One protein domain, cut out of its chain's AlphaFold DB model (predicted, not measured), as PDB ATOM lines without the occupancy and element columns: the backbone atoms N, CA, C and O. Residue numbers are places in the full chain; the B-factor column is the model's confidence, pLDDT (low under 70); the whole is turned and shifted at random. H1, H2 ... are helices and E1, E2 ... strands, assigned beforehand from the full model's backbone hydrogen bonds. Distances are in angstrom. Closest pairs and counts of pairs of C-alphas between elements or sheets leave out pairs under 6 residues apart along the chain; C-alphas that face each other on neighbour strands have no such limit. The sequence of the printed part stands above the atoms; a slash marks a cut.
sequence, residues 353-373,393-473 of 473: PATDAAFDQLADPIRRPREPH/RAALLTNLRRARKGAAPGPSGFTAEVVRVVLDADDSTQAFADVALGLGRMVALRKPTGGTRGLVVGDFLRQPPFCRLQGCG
ATOM      1  N   PRO A 353      43.947 -88.337-106.243       87.50
ATOM      2  CA  PRO A 353      45.292 -87.846-106.493       87.50
ATOM      3  C   PRO A 353      45.220 -86.409-107.024       87.50
ATOM      4  O   PRO A 353      44.316 -86.067-107.781       87.50
ATOM      5  N   ALA A 354      46.169 -85.565-106.619       86.06
ATOM      6  CA  ALA A 354      46.274 -84.185-107.090       86.06
ATOM      7  C   ALA A 354      46.901 -84.144-108.497       86.06
ATOM      8  O   ALA A 354      48.000 -83.628-108.676       86.06
ATOM      9  N   THR A 355      46.238 -84.775-109.465       91.31
ATOM     10  CA  THR A 355      46.634 -84.807-110.879       91.31
ATOM     11  C   THR A 355      45.712 -83.927-111.709       91.31
ATOM     12  O   THR A 355      44.546 -83.739-111.352       91.31
ATOM     13  N   ASP A 356      46.205 -83.459-112.855       88.75
ATOM     14  CA  ASP A 356      45.414 -82.654-113.793       88.75
ATOM     15  C   ASP A 356      44.147 -83.399-114.223       88.75
ATOM     16  O   ASP A 356      43.066 -82.842-114.165       88.75
ATOM     17  N   ALA A 357      44.222 -84.715-114.453       90.12
ATOM     18  CA  ALA A 357      43.045 -85.527-114.768       90.12
ATOM     19  C   ALA A 357      41.951 -85.500-113.677       90.12
ATOM     20  O   ALA A 357      40.761 -85.577-113.983       90.12
ATOM     21  N   ALA A 358      42.324 -85.425-112.393       91.31
ATOM     22  CA  ALA A 358      41.351 -85.289-111.310       91.31
ATOM     23  C   ALA A 358      40.761 -83.873-111.269       91.31
ATOM     24  O   ALA A 358      39.572 -83.718-110.989       91.31
ATOM     25  N   PHE A 359      41.573 -82.858-111.573       91.50
ATOM     26  CA  PHE A 359      41.111 -81.482-111.731       91.50
ATOM     27  C   PHE A 359      40.164 -81.340-112.930       91.50
ATOM     28  O   PHE A 359      39.075 -80.804-112.760       91.50
ATOM     29  N   ASP A 360      40.496 -81.915-114.085       92.19
ATOM     30  CA  ASP A 360      39.669 -81.920-115.293       92.19
ATOM     31  C   ASP A 360      38.308 -82.566-115.026       92.19
ATOM     32  O   ASP A 360      37.277 -82.022-115.405       92.19
ATOM     33  N   GLN A 361      38.263 -83.675-114.275       91.88
ATOM     34  CA  GLN A 361      36.995 -84.292-113.860       91.88
ATOM     35  C   GLN A 361      36.142 -83.401-112.946       91.88
ATOM     36  O   GLN A 361      34.920 -83.557-112.921       91.88
ATOM     37  N   LEU A 362      36.768 -82.533-112.146       91.44
ATOM     38  CA  LEU A 362      36.081 -81.580-111.269       91.44
ATOM     39  C   LEU A 362      35.673 -80.298-112.001       91.44
ATOM     40  O   LEU A 362      34.691 -79.661-111.617       91.44
ATOM     41  N   ALA A 363      36.442 -79.918-113.017       89.75
ATOM     42  CA  ALA A 363      36.199 -78.771-113.876       89.75
ATOM     43  C   ALA A 363      35.256 -79.095-115.047       89.75
ATOM     44  O   ALA A 363      34.753 -78.164-115.670       89.75
ATOM     45  N   ASP A 364      35.000 -80.381-115.319       91.19
ATOM     46  CA  ASP A 364      34.130 -80.860-116.394       91.19
ATOM     47  C   ASP A 364      32.756 -80.161-116.336       91.19
ATOM     48  O   ASP A 364      31.976 -80.404-115.405       91.19
ATOM     49  N   PRO A 365      32.430 -79.305-117.325       85.19
ATOM     50  CA  PRO A 365      31.207 -78.510-117.327       85.19
ATOM     51  C   PRO A 365      29.943 -79.347-117.546       85.19
ATOM     52  O   PRO A 365      28.846 -78.841-117.328       85.19
ATOM     53  N   ILE A 366      30.068 -80.599-117.998       86.69
ATOM     54  CA  ILE A 366      28.929 -81.519-118.116       86.69
ATOM     55  C   ILE A 366      28.599 -82.103-116.735       86.69
ATOM     56  O   ILE A 366      27.435 -82.325-116.406       86.69
ATOM     57  N   ARG A 367      29.619 -82.328-115.897       85.44
ATOM     58  CA  ARG A 367      29.462 -82.862-114.529       85.44
ATOM     59  C   ARG A 367      29.200 -81.788-113.489       85.44
ATOM     60  O   ARG A 367      28.613 -82.088-112.449       85.44
ATOM     61  N   ARG A 368      29.685 -80.573-113.732       83.25
ATOM     62  CA  ARG A 368      29.456 -79.402-112.897       83.25
ATOM     63  C   ARG A 368      28.354 -78.576-113.556       83.25
ATOM     64  O   ARG A 368      28.645 -77.929-114.558       83.25
ATOM     65  N   PRO A 369      27.121 -78.592-113.019       81.25
ATOM     66  CA  PRO A 369      26.042 -77.759-113.532       81.25
ATOM     67  C   PRO A 369      26.552 -76.327-113.701       81.25
ATOM     68  O   PRO A 369      27.054 -75.733-112.743       81.25
ATOM     69  N   ARG A 370      26.521 -75.817-114.939       78.19
ATOM     70  CA  ARG A 370      26.920 -74.429-115.229       78.19
ATOM     71  C   ARG A 370      26.005 -73.447-114.514       78.19
ATOM     72  O   ARG A 370      26.451 -72.392-114.077       78.19
ATOM     73  N   GLU A 371      24.750 -73.842-114.386       82.56
ATOM     74  CA  GLU A 371      23.728 -73.130-113.654       82.56
ATOM     75  C   GLU A 371      23.480 -73.856-112.329       82.56
ATOM     76  O   GLU A 371      23.504 -75.093-112.291       82.56
ATOM     77  N   PRO A 372      23.279 -73.115-111.229       81.81
ATOM     78  CA  PRO A 372      22.725 -73.676-110.006       81.81
ATOM     79  C   PRO A 372      21.515 -74.566-110.326       81.81
ATOM     80  O   PRO A 372      20.694 -74.208-111.164       81.81
ATOM     81  N   HIS A 373      21.409 -75.733-109.681       83.50
ATOM     82  CA  HIS A 373      20.294 -76.665-109.917       83.50
ATOM     83  C   HIS A 373      18.920 -76.015-109.727       83.50
ATOM     84  O   HIS A 373      17.953 -76.411-110.369       83.50
ATOM     85  N   ARG A 393      28.684 -60.394 -81.295       87.06
ATOM     86  CA  ARG A 393      30.106 -60.627 -81.057       87.06
ATOM     87  C   ARG A 393      30.340 -61.602 -79.910       87.06
ATOM     88  O   ARG A 393      31.156 -62.511 -80.035       87.06
ATOM     89  N   ALA A 394      29.604 -61.465 -78.810       88.50
ATOM     90  CA  ALA A 394      29.741 -62.359 -77.662       88.50
ATOM     91  C   ALA A 394      29.385 -63.809 -78.032       88.50
ATOM     92  O   ALA A 394      30.110 -64.742 -77.665       88.50
ATOM     93  N   ALA A 395      28.315 -64.006 -78.806       88.19
ATOM     94  CA  ALA A 395      27.917 -65.322 -79.299       88.19
ATOM     95  C   ALA A 395      28.942 -65.903 -80.288       88.19
ATOM     96  O   ALA A 395      29.334 -67.065 -80.151       88.19
ATOM     97  N   LEU A 396      29.437 -65.095 -81.233       87.00
ATOM     98  CA  LEU A 396      30.471 -65.495 -82.191       87.00
ATOM     99  C   LEU A 396      31.744 -65.962 -81.474       87.00
ATOM    100  O   LEU A 396      32.218 -67.073 -81.713       87.00
ATOM    101  N   LEU A 397      32.263 -65.162 -80.541       88.12
ATOM    102  CA  LEU A 397      33.478 -65.495 -79.794       88.12
ATOM    103  C   LEU A 397      33.296 -66.732 -78.920       88.12
ATOM    104  O   LEU A 397      34.181 -67.588 -78.860       88.12
ATOM    105  N   THR A 398      32.134 -66.869 -78.279       89.75
ATOM    106  CA  THR A 398      31.796 -68.064 -77.497       89.75
ATOM    107  C   THR A 398      31.781 -69.310 -78.382       89.75
ATOM    108  O   THR A 398      32.346 -70.340 -78.007       89.75
ATOM    109  N   ASN A 399      31.202 -69.219 -79.579       88.25
ATOM    110  CA  ASN A 399      31.166 -70.315 -80.542       88.25
ATOM    111  C   ASN A 399      32.550 -70.678 -81.071       88.25
ATOM    112  O   ASN A 399      32.895 -71.859 -81.077       88.25
ATOM    113  N   LEU A 400      33.366 -69.695 -81.450       88.62
ATOM    114  CA  LEU A 400      34.735 -69.932 -81.913       88.62
ATOM    115  C   LEU A 400      35.597 -70.566 -80.809       88.62
ATOM    116  O   LEU A 400      36.336 -71.518 -81.065       88.62
ATOM    117  N   ARG A 401      35.438 -70.129 -79.552       89.50
ATOM    118  CA  ARG A 401      36.115 -70.739 -78.393       89.50
ATOM    119  C   ARG A 401      35.628 -72.163 -78.110       89.50
ATOM    120  O   ARG A 401      36.425 -73.011 -77.700       89.50
ATOM    121  N   ARG A 402      34.351 -72.469 -78.353       90.25
ATOM    122  CA  ARG A 402      33.757 -73.807 -78.145       90.25
ATOM    123  C   ARG A 402      33.887 -74.749 -79.341       90.25
ATOM    124  O   ARG A 402      33.664 -75.949 -79.182       90.25
ATOM    125  N   ALA A 403      34.264 -74.247 -80.509       88.00
ATOM    126  CA  ALA A 403      34.309 -75.028 -81.734       88.00
ATOM    127  C   ALA A 403      35.224 -76.260 -81.608       88.00
ATOM    128  O   ALA A 403      36.273 -76.240 -80.955       88.00
ATOM    129  N   ARG A 404      34.788 -77.392 -82.164       84.62
ATOM    130  CA  ARG A 404      35.457 -78.680 -81.932       84.62
ATOM    131  C   ARG A 404      36.861 -78.688 -82.537       84.62
ATOM    132  O   ARG A 404      37.096 -78.127 -83.602       84.62
ATOM    133  N   LYS A 405      37.784 -79.346 -81.832       85.62
ATOM    134  CA  LYS A 405      39.133 -79.616 -82.338       85.62
ATOM    135  C   LYS A 405      39.080 -80.555 -83.545       85.62
ATOM    136  O   LYS A 405      38.155 -81.365 -83.648       85.62
ATOM    137  N   GLY A 406      40.072 -80.454 -84.425       80.06
ATOM    138  CA  GLY A 406      40.242 -81.380 -85.553       80.06
ATOM    139  C   GLY A 406      39.376 -81.106 -86.791       80.06
ATOM    140  O   GLY A 406      39.306 -81.957 -87.677       80.06
ATOM    141  N   ALA A 407      38.730 -79.938 -86.888       82.75
ATOM    142  CA  ALA A 407      38.141 -79.491 -88.151       82.75
ATOM    143  C   ALA A 407      39.246 -79.311 -89.208       82.75
ATOM    144  O   ALA A 407      40.328 -78.801 -88.905       82.75
ATOM    145  N   ALA A 408      38.986 -79.742 -90.445       82.50
ATOM    146  CA  ALA A 408      39.947 -79.575 -91.527       82.50
ATOM    147  C   ALA A 408      40.191 -78.075 -91.779       82.50
ATOM    148  O   ALA A 408      39.216 -77.328 -91.894       82.50
ATOM    149  N   PRO A 409      41.455 -77.628 -91.884       85.12
ATOM    150  CA  PRO A 409      41.750 -76.229 -92.154       85.12
ATOM    151  C   PRO A 409      41.226 -75.829 -93.534       85.12
ATOM    152  O   PRO A 409      41.422 -76.552 -94.522       85.12
ATOM    153  N   GLY A 410      40.588 -74.661 -93.594       84.50
ATOM    154  CA  GLY A 410      40.176 -74.042 -94.847       84.50
ATOM    155  C   GLY A 410      41.343 -73.425 -95.628       84.50
ATOM    156  O   GLY A 410      42.505 -73.729 -95.347       84.50
ATOM    157  N   PRO A 411      41.061 -72.561 -96.620       80.06
ATOM    158  CA  PRO A 411      42.086 -71.906 -97.439       80.06
ATOM    159  C   PRO A 411      43.121 -71.107 -96.646       80.06
ATOM    160  O   PRO A 411      44.297 -71.153 -96.990       80.06
ATOM    161  N   SER A 412      42.711 -70.425 -95.572       82.38
ATOM    162  CA  SER A 412      43.629 -69.669 -94.706       82.38
ATOM    163  C   SER A 412      44.593 -70.550 -93.907       82.38
ATOM    164  O   SER A 412      45.565 -70.056 -93.340       82.38
ATOM    165  N   GLY A 413      44.320 -71.855 -93.812       86.50
ATOM    166  CA  GLY A 413      45.047 -72.755 -92.924       86.50
ATOM    167  C   GLY A 413      44.609 -72.675 -91.458       86.50
ATOM    168  O   GLY A 413      45.147 -73.428 -90.641       86.50
ATOM    169  N   PHE A 414      43.646 -71.815 -91.100       87.31
ATOM    170  CA  PHE A 414      43.184 -71.703 -89.721       87.31
ATOM    171  C   PHE A 414      42.442 -72.963 -89.267       87.31
ATOM    172  O   PHE A 414      41.551 -73.481 -89.939       87.31
ATOM    173  N   THR A 415      42.816 -73.444 -88.083       89.19
ATOM    174  CA  THR A 415      42.109 -74.501 -87.359       89.19
ATOM    175  C   THR A 415      41.497 -73.931 -86.083       89.19
ATOM    176  O   THR A 415      41.887 -72.855 -85.625       89.19
ATOM    177  N   ALA A 416      40.584 -74.676 -85.456       89.75
ATOM    178  CA  ALA A 416      39.982 -74.294 -84.178       89.75
ATOM    179  C   ALA A 416      41.028 -73.959 -83.103       89.75
ATOM    180  O   ALA A 416      40.830 -73.069 -82.280       89.75
ATOM    181  N   GLU A 417      42.147 -74.681 -83.090       89.94
ATOM    182  CA  GLU A 417      43.236 -74.484 -82.138       89.94
ATOM    183  C   GLU A 417      43.979 -73.175 -82.401       89.94
ATOM    184  O   GLU A 417      44.263 -72.448 -81.452       89.94
ATOM    185  N   VAL A 418      44.256 -72.853 -83.669       88.69
ATOM    186  CA  VAL A 418      44.909 -71.586 -84.032       88.69
ATOM    187  C   VAL A 418      43.993 -70.413 -83.707       88.69
ATOM    188  O   VAL A 418      44.434 -69.463 -83.068       88.69
ATOM    189  N   VAL A 419      42.709 -70.510 -84.064       90.12
ATOM    190  CA  VAL A 419      41.730 -69.453 -83.786       90.12
ATOM    191  C   VAL A 419      41.600 -69.208 -82.287       90.12
ATOM    192  O   VAL A 419      41.652 -68.062 -81.863       90.12
ATOM    193  N   ARG A 420      41.534 -70.251 -81.454       90.00
ATOM    194  CA  ARG A 420      41.526 -70.081 -79.990       90.00
ATOM    195  C   ARG A 420      42.732 -69.304 -79.473       90.00
ATOM    196  O   ARG A 420      42.555 -68.401 -78.672       90.00
ATOM    197  N   VAL A 421      43.933 -69.627 -79.956       89.75
ATOM    198  CA  VAL A 421      45.158 -68.921 -79.548       89.75
ATOM    199  C   VAL A 421      45.117 -67.448 -79.957       89.75
ATOM    200  O   VAL A 421      45.592 -66.600 -79.208       89.75
ATOM    201  N   VAL A 422      44.549 -67.137 -81.126       87.19
ATOM    202  CA  VAL A 422      44.366 -65.752 -81.588       87.19
ATOM    203  C   VAL A 422      43.329 -65.019 -80.727       87.19
ATOM    204  O   VAL A 422      43.563 -63.882 -80.331       87.19
ATOM    205  N   LEU A 423      42.224 -65.681 -80.373       88.31
ATOM    206  CA  LEU A 423      41.128 -65.121 -79.565       88.31
ATOM    207  C   LEU A 423      41.429 -64.989 -78.059       88.31
ATOM    208  O   LEU A 423      40.581 -64.495 -77.310       88.31
ATOM    209  N   ASP A 424      42.594 -65.454 -77.606       87.19
ATOM    210  CA  ASP A 424      43.096 -65.211 -76.246       87.19
ATOM    211  C   ASP A 424      43.730 -63.810 -76.108       87.19
ATOM    212  O   ASP A 424      44.046 -63.389 -74.998       87.19
ATOM    213  N   ALA A 425      43.953 -63.091 -77.217       84.94
ATOM    214  CA  ALA A 425      44.432 -61.712 -77.214       84.94
ATOM    215  C   ALA A 425      43.278 -60.744 -77.516       84.94
ATOM    216  O   ALA A 425      42.663 -60.820 -78.585       84.94
ATOM    217  N   ASP A 426      43.009 -59.814 -76.598       80.50
ATOM    218  CA  ASP A 426      41.882 -58.875 -76.699       80.50
ATOM    219  C   ASP A 426      41.943 -58.036 -77.989       80.50
ATOM    220  O   ASP A 426      40.970 -57.998 -78.744       80.50
ATOM    221  N   ASP A 427      43.119 -57.498 -78.330       79.81
ATOM    222  CA  ASP A 427      43.320 -56.702 -79.553       79.81
ATOM    223  C   ASP A 427      43.060 -57.511 -80.834       79.81
ATOM    224  O   ASP A 427      42.536 -57.005 -81.822       79.81
ATOM    225  N   SER A 428      43.415 -58.801 -80.833       80.06
ATOM    226  CA  SER A 428      43.232 -59.671 -82.007       80.06
ATOM    227  C   SER A 428      41.777 -60.097 -82.169       80.06
ATOM    228  O   SER A 428      41.314 -60.329 -83.280       80.06
ATOM    229  N   THR A 429      41.041 -60.159 -81.062       81.62
ATOM    230  CA  THR A 429      39.622 -60.512 -81.023       81.62
ATOM    231  C   THR A 429      38.743 -59.453 -81.690       81.62
ATOM    232  O   THR A 429      37.673 -59.788 -82.196       81.62
ATOM    233  N   GLN A 430      39.160 -58.181 -81.677       77.25
ATOM    234  CA  GLN A 430      38.457 -57.094 -82.364       77.25
ATOM    235  C   GLN A 430      38.513 -57.276 -83.877       77.25
ATOM    236  O   GLN A 430      37.485 -57.545 -84.484       77.25
ATOM    237  N   ALA A 431      39.703 -57.248 -84.462       77.56
ATOM    238  CA  ALA A 431      39.821 -57.308 -85.913       77.56
ATOM    239  C   ALA A 431      39.390 -58.631 -86.526       77.56
ATOM    240  O   ALA A 431      38.988 -58.685 -87.681       77.56
ATOM    241  N   PHE A 432      39.438 -59.717 -85.757       76.50
ATOM    242  CA  PHE A 432      38.956 -61.006 -86.232       76.50
ATOM    243  C   PHE A 432      37.438 -61.032 -86.469       76.50
ATOM    244  O   PHE A 432      36.964 -61.875 -87.228       76.50
ATOM    245  N   ALA A 433      36.678 -60.124 -85.845       70.62
ATOM    246  CA  ALA A 433      35.250 -59.963 -86.109       70.62
ATOM    247  C   ALA A 433      34.971 -59.264 -87.454       70.62
ATOM    248  O   ALA A 433      33.892 -59.456 -88.010       70.62
ATOM    249  N   ASP A 434      35.953 -58.531 -87.990       67.56
ATOM    250  CA  ASP A 434      35.786 -57.647 -89.148       67.56
ATOM    251  C   ASP A 434      36.256 -58.282 -90.479       67.56
ATOM    252  O   ASP A 434      36.040 -57.724 -91.555       67.56
ATOM    253  N   VAL A 435      36.879 -59.472 -90.454       69.31
ATOM    254  CA  VAL A 435      37.412 -60.124 -91.669       69.31
ATOM    255  C   VAL A 435      36.320 -60.863 -92.456       69.31
ATOM    256  O   VAL A 435      35.683 -61.799 -91.970       69.31
ATOM    257  N   ALA A 436      36.162 -60.486 -93.728       53.47
ATOM    258  CA  ALA A 436      35.189 -61.061 -94.655       53.47
ATOM    259  C   ALA A 436      35.434 -62.554 -94.980       53.47
ATOM    260  O   ALA A 436      36.534 -62.993 -95.325       53.47
ATOM    261  N   LEU A 437      34.353 -63.338 -94.941       60.09
ATOM    262  CA  LEU A 437      34.321 -64.797 -95.098       60.09
ATOM    263  C   LEU A 437      34.160 -65.224 -96.569       60.09
ATOM    264  O   LEU A 437      33.092 -65.675 -96.981       60.09
ATOM    265  N   GLY A 438      35.207 -65.076 -97.384       58.16
ATOM    266  CA  GLY A 438      35.075 -65.238 -98.843       58.16
ATOM    267  C   GLY A 438      35.418 -66.606 -99.443       58.16
ATOM    268  O   GLY A 438      34.815 -67.005-100.439       58.16
ATOM    269  N   LEU A 439      36.381 -67.351 -98.892       70.62
ATOM    270  CA  LEU A 439      37.046 -68.418 -99.656       70.62
ATOM    271  C   LEU A 439      36.746 -69.831 -99.137       70.62
ATOM    272  O   LEU A 439      36.648 -70.088 -97.937       70.62
ATOM    273  N   GLY A 440      36.606 -70.770-100.076       80.81
ATOM    274  CA  GLY A 440      36.475 -72.201 -99.813       80.81
ATOM    275  C   GLY A 440      37.573 -72.989-100.519       80.81
ATOM    276  O   GLY A 440      37.939 -72.692-101.654       80.81
ATOM    277  N   ARG A 441      38.113 -74.002 -99.845       84.38
ATOM    278  CA  ARG A 441      39.129 -74.907-100.381       84.38
ATOM    279  C   ARG A 441      38.432 -76.072-101.060       84.38
ATOM    280  O   ARG A 441      37.685 -76.799-100.412       84.38
ATOM    281  N   MET A 442      38.715 -76.301-102.337       86.50
ATOM    282  CA  MET A 442      38.234 -77.504-103.009       86.50
ATOM    283  C   MET A 442      39.063 -78.723-102.580       86.50
ATOM    284  O   MET A 442      40.294 -78.697-102.590       86.50
ATOM    285  N   VAL A 443      38.379 -79.792-102.185       89.31
ATOM    286  CA  VAL A 443      38.940 -81.088-101.809       89.31
ATOM    287  C   VAL A 443      38.321 -82.148-102.706       89.31
ATOM    288  O   VAL A 443      37.103 -82.257-102.810       89.31
ATOM    289  N   ALA A 444      39.168 -82.937-103.355       91.81
ATOM    290  CA  ALA A 444      38.757 -83.990-104.265       91.81
ATOM    291  C   ALA A 444      38.715 -85.339-103.528       91.81
ATOM    292  O   ALA A 444      39.733 -85.801-103.010       91.81
ATOM    293  N   LEU A 445      37.550 -85.980-103.478       92.19
ATOM    294  CA  LEU A 445      37.377 -87.328-102.933       92.19
ATOM    295  C   LEU A 445      37.201 -88.341-104.059       92.19
ATOM    296  O   LEU A 445      36.445 -88.097-104.999       92.19
ATOM    297  N   ARG A 446      37.822 -89.514-103.941       90.75
ATOM    298  CA  ARG A 446      37.554 -90.624-104.857       90.75
ATOM    299  C   ARG A 446      36.249 -91.315-104.456       90.75
ATOM    300  O   ARG A 446      36.083 -91.724-103.310       90.75
ATOM    301  N   LYS A 447      35.312 -91.459-105.390       91.12
ATOM    302  CA  LYS A 447      34.101 -92.270-105.208       91.12
ATOM    303  C   LYS A 447      34.457 -93.760-105.336       91.12
ATOM    304  O   LYS A 447      35.320 -94.096-106.151       91.12
ATOM    305  N   PRO A 448      33.754 -94.667-104.631       85.12
ATOM    306  CA  PRO A 448      33.905 -96.113-104.828       85.12
ATOM    307  C   PRO A 448      33.689 -96.556-106.284       85.12
ATOM    308  O   PRO A 448      34.322 -97.494-106.745       85.12
ATOM    309  N   THR A 449      32.863 -95.826-107.041       90.56
ATOM    310  CA  THR A 449      32.572 -96.070-108.465       90.56
ATOM    311  C   THR A 449      33.669 -95.596-109.429       90.56
ATOM    312  O   THR A 449      33.473 -95.619-110.640       90.56
ATOM    313  N   GLY A 450      34.815 -95.122-108.926       88.81
ATOM    314  CA  GLY A 450      35.964 -94.713-109.743       88.81
ATOM    315  C   GLY A 450      35.984 -93.245-110.187       88.81
ATOM    316  O   GLY A 450      37.001 -92.795-110.703       88.81
ATOM    317  N   GLY A 451      34.916 -92.476-109.952       90.38
ATOM    318  CA  GLY A 451      34.882 -91.034-110.238       90.38
ATOM    319  C   GLY A 451      35.464 -90.157-109.123       90.38
ATOM    320  O   GLY A 451      35.665 -90.611-107.999       90.38
ATOM    321  N   THR A 452      35.656 -88.869-109.408       93.25
ATOM    322  CA  THR A 452      36.045 -87.853-108.416       93.25
ATOM    323  C   THR A 452      34.822 -87.044-107.960       93.25
ATOM    324  O   THR A 452      33.936 -86.732-108.755       93.25
ATOM    325  N   ARG A 453      34.729 -86.724-106.664       91.62
ATOM    326  CA  ARG A 453      33.732 -85.817-106.072       91.62
ATOM    327  C   ARG A 453      34.444 -84.604-105.485       91.62
ATOM    328  O   ARG A 453      35.295 -84.768-104.617       91.62
ATOM    329  N   GLY A 454      34.058 -83.407-105.907       90.94
ATOM    330  CA  GLY A 454      34.517 -82.168-105.284       90.94
ATOM    331  C   GLY A 454      33.732 -81.888-104.007       90.94
ATOM    332  O   GLY A 454      32.508 -82.012-103.984       90.94
ATOM    333  N   LEU A 455      34.434 -81.511-102.947       90.50
ATOM    334  CA  LEU A 455      33.886 -80.909-101.739       90.50
ATOM    335  C   LEU A 455      34.503 -79.526-101.587       90.50
ATOM    336  O   LEU A 455      35.715 -79.385-101.703       90.50
ATOM    337  N   VAL A 456      33.698 -78.509-101.308       88.25
ATOM    338  CA  VAL A 456      34.216 -77.182-100.969       88.25
ATOM    339  C   VAL A 456      34.210 -77.058 -99.452       88.25
ATOM    340  O   VAL A 456      33.157 -77.009 -98.826       88.25
ATOM    341  N   VAL A 457      35.397 -77.043 -98.857       86.75
ATOM    342  CA  VAL A 457      35.596 -76.823 -97.426       86.75
ATOM    343  C   VAL A 457      35.761 -75.325 -97.215       86.75
ATOM    344  O   VAL A 457      36.800 -74.755 -97.544       86.75
ATOM    345  N   GLY A 458      34.715 -74.674 -96.711       85.88
ATOM    346  CA  GLY A 458      34.793 -73.275 -96.298       85.88
ATOM    347  C   GLY A 458      35.843 -73.078 -95.209       85.88
ATOM    348  O   GLY A 458      36.188 -74.024 -94.494       85.88
ATOM    349  N   ASP A 459      36.335 -71.849 -95.081       84.88
ATOM    350  CA  ASP A 459      37.179 -71.499 -93.947       84.88
ATOM    351  C   ASP A 459      36.513 -71.843 -92.610       84.88
ATOM    352  O   ASP A 459      35.284 -71.888 -92.518       84.88
ATOM    353  N   PHE A 460      37.310 -72.087 -91.572       82.94
ATOM    354  CA  PHE A 460      36.801 -72.441 -90.248       82.94
ATOM    355  C   PHE A 460      35.787 -71.409 -89.735       82.94
ATOM    356  O   PHE A 460      34.782 -71.751 -89.122       82.94
ATOM    357  N   LEU A 461      36.006 -70.143 -90.081       79.06
ATOM    358  CA  LEU A 461      35.128 -69.026 -89.738       79.06
ATOM    359  C   LEU A 461      33.790 -69.039 -90.481       79.06
ATOM    360  O   LEU A 461      32.806 -68.486 -90.004       79.06
ATOM    361  N   ARG A 462      33.735 -69.733 -91.619       75.81
ATOM    362  CA  ARG A 462      32.521 -69.977 -92.400       75.81
ATOM    363  C   ARG A 462      31.775 -71.232 -91.953       75.81
ATOM    364  O   ARG A 462      30.704 -71.524 -92.478       75.81
ATOM    365  N   GLN A 463      32.308 -71.951 -90.970       67.81
ATOM    366  CA  GLN A 463      31.638 -73.057 -90.303       67.81
ATOM    367  C   GLN A 463      31.199 -72.610 -88.904       67.81
ATOM    368  O   GLN A 463      31.708 -73.151 -87.913       67.81
ATOM    369  N   PRO A 464      30.278 -71.631 -88.745       55.25
ATOM    370  CA  PRO A 464      29.713 -71.434 -87.428       55.25
ATOM    371  C   PRO A 464      29.091 -72.766 -86.990       55.25
ATOM    372  O   PRO A 464      28.515 -73.480 -87.821       55.25
ATOM    373  N   PRO A 465      29.164 -73.121 -85.701       53.19
ATOM    374  CA  PRO A 465      28.347 -74.184 -85.140       53.19
ATOM    375  C   PRO A 465      26.877 -73.721 -85.136       53.19
ATOM    376  O   PRO A 465      26.290 -73.483 -84.086       53.19
ATOM    377  N   PHE A 466      26.283 -73.546 -86.321       46.53
ATOM    378  CA  PHE A 466      24.925 -73.031 -86.496       46.53
ATOM    379  C   PHE A 466      23.883 -74.004 -85.931       46.53
ATOM    380  O   PHE A 466      22.816 -73.586 -85.506       46.53
ATOM    381  N   CYS A 467      24.226 -75.288 -85.792       45.50
ATOM    382  CA  CYS A 467      23.322 -76.322 -85.288       45.50
ATOM    383  C   CYS A 467      22.981 -76.250 -83.783       45.50
ATOM    384  O   CYS A 467      22.443 -77.223 -83.262       45.50
ATOM    385  N   ARG A 468      23.304 -75.179 -83.044       47.72
ATOM    386  CA  ARG A 468      22.892 -75.056 -81.624       47.72
ATOM    387  C   ARG A 468      22.428 -73.676 -81.166       47.72
ATOM    388  O   ARG A 468      22.074 -73.545 -80.001       47.72
ATOM    389  N   LEU A 469      22.454 -72.654 -82.020       46.22
ATOM    390  CA  LEU A 469      22.143 -71.290 -81.575       46.22
ATOM    391  C   LEU A 469      20.651 -70.945 -81.551       46.22
ATOM    392  O   LEU A 469      20.295 -69.910 -80.998       46.22
ATOM    393  N   GLN A 470      19.778 -71.801 -82.070       42.94
ATOM    394  CA  GLN A 470      18.336 -71.656 -81.906       42.94
ATOM    395  C   GLN A 470      17.763 -73.024 -81.562       42.94
ATOM    396  O   GLN A 470      18.100 -74.019 -82.203       42.94
ATOM    397  N   GLY A 471      16.960 -73.083 -80.501       40.69
ATOM    398  CA  GLY A 471      16.176 -74.259 -80.155       40.69
ATOM    399  C   GLY A 471      15.112 -74.511 -81.217       40.69
ATOM    400  O   GLY A 471      13.952 -74.189 -81.000       40.69
ATOM    401  N   CYS A 472      15.512 -75.062 -82.360       32.50
ATOM    402  CA  CYS A 472      14.595 -75.695 -83.294       32.50
ATOM    403  C   CYS A 472      14.225 -77.060 -82.702       32.50
ATOM    404  O   CYS A 472      14.933 -78.049 -82.923       32.50
ATOM    405  N   GLY A 473      13.201 -77.047 -81.847       34.75
ATOM    406  CA  GLY A 473      12.345 -78.201 -81.582       34.75
ATOM    407  C   GLY A 473      11.314 -78.355 -82.686       34.75
ATOM    408  O   GLY A 473      10.983 -77.320 -83.312       34.75
TER     409      GLY A 473
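What this domain is: This is residues 353 to 373 and 393 to 473 of the 473 residues of an uncharacterized protein of Symbiodinium microadriaticum (UniProt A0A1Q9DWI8). A two-stranded hairpin, E1 and E2, has helix H1 packed on it, while three short helices, H2 to H4, gather loosely beyond its open end. The printed part has 102 residues, under half in named elements, ordered H1 H2 H3 H4 E1 E2; the class is mixed, the sheet antiparallel. It is loose, radius of gyration of the C-alphas 17.3 A, spanning 47 by 36 by 26 A.

How they stand to each other: Start at H1, residues 356 to 363; its closest C-alpha pair with E2, residues 452 to 458, is Leu 362 and Gly 454, 6.2 A. H2, residues 393 to 402, touches H3, residues 416 to 422, closest at C-alphas 401 and 420, 5.7 A. H4, residues 426 to 431, is close but not clearly touching H3, C-alphas 422 and 428 being closest at 6.2 A. In the hairpin of E1, residues 440 to 446, and E2, N 443 and O 455 are 2.7 A apart. Every O i to N i+4 pair is within hydrogen-bond range in H1, H2 and H3; in H4, 1 of 2.

Where its parts are: Find C-alpha 356 at (45.414, -82.654, -113.793), where H1 begins; E2, 19.0 A from first to last C-alpha, ends at C-alpha 458 at (34.793, -73.275, -96.298).

The domain as a whole: Residues 374 to 392 are cut out, a 34.4 A gap. H2 to H3 is a long link. Confidence is under 70 at 434 to 438 and 463 to 473.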